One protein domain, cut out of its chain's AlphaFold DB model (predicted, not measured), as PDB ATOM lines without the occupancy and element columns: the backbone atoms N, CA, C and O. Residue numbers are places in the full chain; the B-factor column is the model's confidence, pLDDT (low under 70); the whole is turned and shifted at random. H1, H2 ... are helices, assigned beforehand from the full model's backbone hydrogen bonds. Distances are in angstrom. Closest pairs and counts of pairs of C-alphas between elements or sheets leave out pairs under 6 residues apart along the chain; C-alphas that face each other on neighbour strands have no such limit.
ATOM      1  N   TYR A   2     -56.562 435.324 -51.119       97.69
ATOM      2  CA  TYR A   2     -55.996 434.039 -50.652       97.69
ATOM      3  C   TYR A   2     -55.661 433.970 -49.156       97.69
ATOM      4  O   TYR A   2     -55.965 432.971 -48.514       97.69
ATOM      5  N   ARG A   3     -55.144 435.055 -48.566       97.38
ATOM      6  CA  ARG A   3     -54.914 435.157 -47.113       97.38
ATOM      7  C   ARG A   3     -56.177 434.870 -46.291       97.38
ATOM      8  O   ARG A   3     -56.120 434.165 -45.288       97.38
ATOM      9  N   ALA A   4     -57.319 435.411 -46.720       97.56
ATOM     10  CA  ALA A   4     -58.598 435.219 -46.040       97.56
ATOM     11  C   ALA A   4     -59.123 433.786 -46.210       97.56
ATOM     12  O   ALA A   4     -59.646 433.215 -45.257       97.56
ATOM     13  N   LEU A   5     -58.936 433.185 -47.391       98.12
ATOM     14  CA  LEU A   5     -59.288 431.784 -47.637       98.12
ATOM     15  C   LEU A   5     -58.453 430.835 -46.776       98.12
ATOM     16  O   LEU A   5     -59.016 429.984 -46.098       98.12
ATOM     17  N   ALA A   6     -57.135 431.021 -46.727       98.06
ATOM     18  CA  ALA A   6     -56.265 430.202 -45.891       98.06
ATOM     19  C   ALA A   6     -56.673 430.272 -44.412       98.06
ATOM     20  O   ALA A   6     -56.814 429.238 -43.765       98.06
ATOM     21  N   LYS A   7     -57.000 431.475 -43.912       97.75
ATOM     22  CA  LYS A   7     -57.568 431.651 -42.566       97.75
ATOM     23  C   LYS A   7     -58.889 430.890 -42.391       97.75
ATOM     24  O   LYS A   7     -59.066 430.234 -41.372       97.75
ATOM     25  N   LYS A   8     -59.803 430.965 -43.365       98.31
ATOM     26  CA  LYS A   8     -61.109 430.281 -43.325       98.31
ATOM     27  C   LYS A   8     -60.974 428.757 -43.232       98.31
ATOM     28  O   LYS A   8     -61.781 428.132 -42.557       98.31
ATOM     29  N   TYR A   9     -59.979 428.177 -43.898       98.12
ATOM     30  CA  TYR A   9     -59.792 426.725 -43.986       98.12
ATOM     31  C   TYR A   9     -58.661 426.189 -43.093       98.12
ATOM     32  O   TYR A   9     -58.269 425.035 -43.235       98.12
ATOM     33  N   GLY A  10     -58.114 427.007 -42.186       97.12
ATOM     34  CA  GLY A  10     -57.037 426.585 -41.282       97.12
ATOM     35  C   GLY A  10     -55.731 426.214 -41.994       97.12
ATOM     36  O   GLY A  10     -54.931 425.456 -41.458       97.12
ATOM     37  N   SER A  11     -55.507 426.720 -43.209       97.50
ATOM     38  CA  SER A  11     -54.287 426.469 -43.978       97.50
ATOM     39  C   SER A  11     -53.237 427.547 -43.716       97.50
ATOM     40  O   SER A  11     -53.554 428.721 -43.503       97.50
ATOM     41  N   ALA A  12     -51.961 427.172 -43.793       97.12
ATOM     42  CA  ALA A  12     -50.881 428.146 -43.786       97.12
ATOM     43  C   ALA A  12     -50.893 429.000 -45.068       97.12
ATOM     44  O   ALA A  12     -51.291 428.548 -46.139       97.12
ATOM     45  N   PHE A  13     -50.435 430.248 -44.959       97.81
ATOM     46  CA  PHE A  13     -50.383 431.197 -46.072       97.81
ATOM     47  C   PHE A  13     -49.060 431.956 -46.117       97.81
ATOM     48  O   PHE A  13     -48.523 432.347 -45.073       97.81
ATOM     49  N   ILE A  14     -48.596 432.217 -47.337       97.56
ATOM     50  CA  ILE A  14     -47.486 433.107 -47.663       97.56
ATOM     51  C   ILE A  14     -47.828 433.900 -48.929       97.56
ATOM     52  O   ILE A  14     -48.489 433.399 -49.836       97.56
ATOM     53  N   GLU A  15     -47.388 435.153 -48.975       97.38
ATOM     54  CA  GLU A  15     -47.564 436.048 -50.116       97.38
ATOM     55  C   GLU A  15     -46.241 436.154 -50.875       97.38
ATOM     56  O   GLU A  15     -45.362 436.920 -50.491       97.38
ATOM     57  N   ALA A  16     -46.084 435.345 -51.926       97.31
ATOM     58  CA  ALA A  16     -44.822 435.224 -52.664       97.31
ATOM     59  C   ALA A  16     -44.340 436.555 -53.272       97.31
ATOM     60  O   ALA A  16     -43.140 436.806 -53.316       97.31
ATOM     61  N   GLY A  17     -45.268 437.438 -53.663       96.38
ATOM     62  CA  GLY A  17     -44.952 438.750 -54.242       96.38
ATOM     63  C   GLY A  17     -44.238 439.725 -53.296       96.38
ATOM     64  O   GLY A  17     -43.717 440.732 -53.761       96.38
ATOM     65  N   LEU A  18     -44.179 439.433 -51.990       97.44
ATOM     66  CA  LEU A  18     -43.367 440.198 -51.032       97.44
ATOM     67  C   LEU A  18     -41.876 439.829 -51.080       97.44
ATOM     68  O   LEU A  18     -41.063 440.534 -50.489       97.44
ATOM     69  N   TYR A  19     -41.523 438.723 -51.739       97.81
ATOM     70  CA  TYR A  19     -40.170 438.156 -51.737       97.81
ATOM     71  C   TYR A  19     -39.591 437.969 -53.139       97.81
ATOM     72  O   TYR A  19     -38.390 437.771 -53.280       97.81
ATOM     73  N   ALA A  20     -40.438 437.982 -54.165       97.88
ATOM     74  CA  ALA A  20     -40.062 437.658 -55.527       97.88
ATOM     75  C   ALA A  20     -40.828 438.518 -56.528       97.88
ATOM     76  O   ALA A  20     -42.000 438.846 -56.323       97.88
ATOM     77  N   HIS A  21     -40.171 438.825 -57.643       96.88
ATOM     78  CA  HIS A  21     -40.750 439.592 -58.737       96.88
ATOM     79  C   HIS A  21     -40.533 438.874 -60.070       96.88
ATOM     80  O   HIS A  21     -39.526 438.191 -60.274       96.88
ATOM     81  N   ALA A  22     -41.487 439.039 -60.986       97.88
ATOM     82  CA  ALA A  22     -41.336 438.536 -62.340       97.88
ATOM     83  C   ALA A  22     -40.224 439.303 -63.076       97.88
ATOM     84  O   ALA A  22     -40.103 440.527 -62.966       97.88
ATOM     85  N   GLY A  23     -39.411 438.573 -63.831       96.62
ATOM     86  CA  GLY A  23     -38.382 439.123 -64.694       96.62
ATOM     87  C   GLY A  23     -38.981 439.890 -65.870       96.62
ATOM     88  O   GLY A  23     -40.107 439.658 -66.303       96.62
ATOM     89  N   ARG A  24     -38.196 440.810 -66.433       96.81
ATOM     90  CA  ARG A  24     -38.625 441.652 -67.565       96.81
ATOM     91  C   ARG A  24     -38.664 440.925 -68.915       96.81
ATOM     92  O   ARG A  24     -39.048 441.543 -69.896       96.81
ATOM     93  N   VAL A  25     -38.218 439.668 -68.974       96.75
ATOM     94  CA  VAL A  25     -38.152 438.885 -70.220       96.75
ATOM     95  C   VAL A  25     -39.555 438.566 -70.728       96.75
ATOM     96  O   VAL A  25     -39.834 438.748 -71.908       96.75
ATOM     97  N   ASP A  26     -40.438 438.135 -69.831       97.19
ATOM     98  CA  ASP A  26     -41.818 437.773 -70.155       97.19
ATOM     99  C   ASP A  26     -42.845 438.322 -69.160       97.19
ATOM    100  O   ASP A  26     -44.042 438.178 -69.389       97.19
ATOM    101  N   HIS A  27     -42.404 438.968 -68.075       96.75
ATOM    102  CA  HIS A  27     -43.266 439.469 -67.001       96.75
ATOM    103  C   HIS A  27     -44.092 438.381 -66.295       96.75
ATOM    104  O   HIS A  27     -45.037 438.701 -65.572       96.75
ATOM    105  N   VAL A  28     -43.712 437.109 -66.459       97.06
ATOM    106  CA  VAL A  28     -44.377 435.944 -65.864       97.06
ATOM    107  C   VAL A  28     -43.408 435.166 -64.979       97.06
ATOM    108  O   VAL A  28     -43.694 434.956 -63.799       97.06
ATOM    109  N   HIS A  29     -42.264 434.742 -65.516       98.19
ATOM    110  CA  HIS A  29     -41.300 433.924 -64.786       98.19
ATOM    111  C   HIS A  29     -40.411 434.776 -63.883       98.19
ATOM    112  O   HIS A  29     -40.232 435.973 -64.097       98.19
ATOM    113  N   LEU A  30     -39.850 434.163 -62.847       98.44
ATOM    114  CA  LEU A  30     -39.001 434.849 -61.877       98.44
ATOM    115  C   LEU A  30     -37.577 435.037 -62.408       98.44
ATOM    116  O   LEU A  30     -37.091 434.269 -63.237       98.44
ATOM    117  N   THR A  31     -36.877 436.038 -61.873       97.75
ATOM    118  CA  THR A  31     -35.415 436.105 -62.011       97.75
ATOM    119  C   THR A  31     -34.739 435.037 -61.137       97.75
ATOM    120  O   THR A  31     -35.348 434.569 -60.164       97.75
ATOM    121  N   PRO A  32     -33.475 434.661 -61.413       97.94
ATOM    122  CA  PRO A  32     -32.718 433.757 -60.545       97.94
ATOM    123  C   PRO A  32     -32.658 434.219 -59.080       97.94
ATOM    124  O   PRO A  32     -32.840 433.420 -58.165       97.94
ATOM    125  N   GLU A  33     -32.485 435.518 -58.837       98.19
ATOM    126  CA  GLU A  33     -32.441 436.098 -57.490       98.19
ATOM    127  C   GLU A  33     -33.802 435.983 -56.797       98.19
ATOM    128  O   GLU A  33     -33.884 435.605 -55.630       98.19
ATOM    129  N   SER A  34     -34.888 436.227 -57.539       98.25
ATOM    130  CA  SER A  34     -36.255 436.074 -57.034       98.25
ATOM    131  C   SER A  34     -36.573 434.623 -56.657       98.25
ATOM    132  O   SER A  34     -37.267 434.388 -55.668       98.25
ATOM    133  N   HIS A  35     -36.034 433.639 -57.390       98.38
ATOM    134  CA  HIS A  35     -36.126 432.228 -57.001       98.38
ATOM    135  C   HIS A  35     -35.448 431.958 -55.651       98.38
ATOM    136  O   HIS A  35     -36.036 431.290 -54.798       98.38
ATOM    137  N   VAL A  36     -34.247 432.502 -55.434       98.62
ATOM    138  CA  VAL A  36     -33.505 432.332 -54.173       98.62
ATOM    139  C   VAL A  36     -34.250 432.978 -53.006       98.62
ATOM    140  O   VAL A  36     -34.474 432.321 -51.986       98.62
ATOM    141  N   CYS A  37     -34.686 434.231 -53.156       98.56
ATOM    142  CA  CYS A  37     -35.414 434.949 -52.109       98.56
ATOM    143  C   CYS A  37     -36.724 434.242 -51.732       98.56
ATOM    144  O   CYS A  37     -37.024 434.082 -50.545       98.56
ATOM    145  N   LEU A  38     -37.482 433.754 -52.723       98.50
ATOM    146  CA  LEU A  38     -38.698 432.988 -52.456       98.50
ATOM    147  C   LEU A  38     -38.396 431.671 -51.734       98.50
ATOM    148  O   LEU A  38     -39.101 431.325 -50.789       98.50
ATOM    149  N   GLY A  39     -37.341 430.959 -52.141       98.44
ATOM    150  CA  GLY A  39     -36.911 429.718 -51.496       98.44
ATOM    151  C   GLY A  39     -36.577 429.912 -50.014       98.44
ATOM    152  O   GLY A  39     -37.059 429.158 -49.170       98.44
ATOM    153  N   GLN A  40     -35.834 430.968 -49.677       98.56
ATOM    154  CA  GLN A  40     -35.511 431.319 -48.287       98.56
ATOM    155  C   GLN A  40     -36.760 431.674 -47.470       98.56
ATOM    156  O   GLN A  40     -36.919 431.221 -46.335       98.56
ATOM    157  N   ALA A  41     -37.682 432.449 -48.051       98.38
ATOM    158  CA  ALA A  41     -38.941 432.798 -47.397       98.38
ATOM    159  C   ALA A  41     -39.824 431.564 -47.146       98.38
ATOM    160  O   ALA A  41     -40.453 431.451 -46.091       98.38
ATOM    161  N   MET A  42     -39.841 430.621 -48.092       98.25
ATOM    162  CA  MET A  42     -40.534 429.343 -47.950       98.25
ATOM    163  C   MET A  42     -39.922 428.477 -46.851       98.25
ATOM    164  O   MET A  42     -40.673 427.982 -46.015       98.25
ATOM    165  N   ALA A  43     -38.593 428.339 -46.807       98.12
ATOM    166  CA  ALA A  43     -37.904 427.580 -45.762       98.12
ATOM    167  C   ALA A  43     -38.280 428.095 -44.363       98.12
ATOM    168  O   ALA A  43     -38.821 427.350 -43.550       98.12
ATOM    169  N   LYS A  44     -38.165 429.413 -44.145       97.75
ATOM    170  CA  LYS A  44     -38.571 430.054 -42.886       97.75
ATOM    171  C   LYS A  44     -40.051 429.845 -42.560       97.75
ATOM    172  O   LYS A  44     -40.443 429.731 -41.400       97.75
ATOM    173  N   LYS A  45     -40.919 429.827 -43.575       97.38
ATOM    174  CA  LYS A  45     -42.350 429.584 -43.370       97.38
ATOM    175  C   LYS A  45     -42.624 428.144 -42.939       97.38
ATOM    176  O   LYS A  45     -43.501 427.944 -42.103       97.38
ATOM    177  N   VAL A  46     -41.904 427.178 -43.504       97.50
ATOM    178  CA  VAL A  46     -41.988 425.758 -43.145       97.50
ATOM    179  C   VAL A  46     -41.541 425.552 -41.697       97.50
ATOM    180  O   VAL A  46     -42.292 424.942 -40.941       97.50
ATOM    181  N   GLU A  47     -40.426 426.158 -41.280       97.62
ATOM    182  CA  GLU A  47     -39.963 426.142 -39.880       97.62
ATOM    183  C   GLU A  47     -41.053 426.627 -38.914       97.62
ATOM    184  O   GLU A  47     -41.384 425.950 -37.946       97.62
ATOM    185  N   VAL A  48     -41.716 427.749 -39.225       95.75
ATOM    186  CA  VAL A  48     -42.822 428.284 -38.406       95.75
ATOM    187  C   VAL A  48     -44.046 427.358 -38.370       95.75
ATOM    188  O   VAL A  48     -44.765 427.337 -37.375       95.75
ATOM    189  N   ILE A  49     -44.338 426.634 -39.454       96.56
ATOM    190  CA  ILE A  49     -45.498 425.728 -39.515       96.56
ATOM    191  C   ILE A  49     -45.247 424.465 -38.687       96.56
ATOM    192  O   ILE A  49     -46.165 423.990 -38.020       96.56
ATOM    193  N   PHE A  50     -44.032 423.920 -38.750       95.56
ATOM    194  CA  PHE A  50     -43.708 422.614 -38.175       95.56
ATOM    195  C   PHE A  50     -42.868 422.677 -36.892       95.56
ATOM    196  O   PHE A  50     -42.621 421.630 -36.302       95.56
ATOM    197  N   ASN A  51     -42.488 423.874 -36.426       85.19
ATOM    198  CA  ASN A  51     -41.593 424.091 -35.281       85.19
ATOM    199  C   ASN A  51     -40.280 423.293 -35.390       85.19
ATOM    200  O   ASN A  51     -39.829 422.700 -34.408       85.19
TER     201      ASN A  51
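Overview. This is residues 2 to 51 of the 52 residues of an uncharacterized protein of Pseudoramibacter alactolyticus ATCC 23263 (UniProt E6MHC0). A long helix, H2, makes one edge of a flat, loose body, and a short helix, H1, lies at the opposite edge near one end, pointing nearly the same way. The long unnamed stretch of residues 9 to 31 runs between these edges, loops round at the far end near Val 25 and folds back into H2. The printed part has 50 residues with two named helices, H1 then H2, and no named strand; the class is all helix. The radius of gyration of the C-alphas is 12.9 A, and they span 37 by 23 by 11 A.

Along the chain. H1 is residues 2 to 8, beginning at C-alpha 2 (-55.996, 434.039, -50.652). H2 is residues 32 to 50, 27.3 A long, from C-alpha 32 (-32.718, 433.757, -60.545) to C-alpha 50 (-43.708, 422.614, -38.175).

Arrangement. H1 and H2 are apart. A long link of 23 residues joins them. In H1 and H2 every O i to N i+4 pair is within hydrogen-bond range.

Size, cuts and confidence. The C-alphas farthest apart, of Val 25 and Asn 51, are 38.1 A apart. The printed part has no cut, and no printed residue is under 70 in pLDDT.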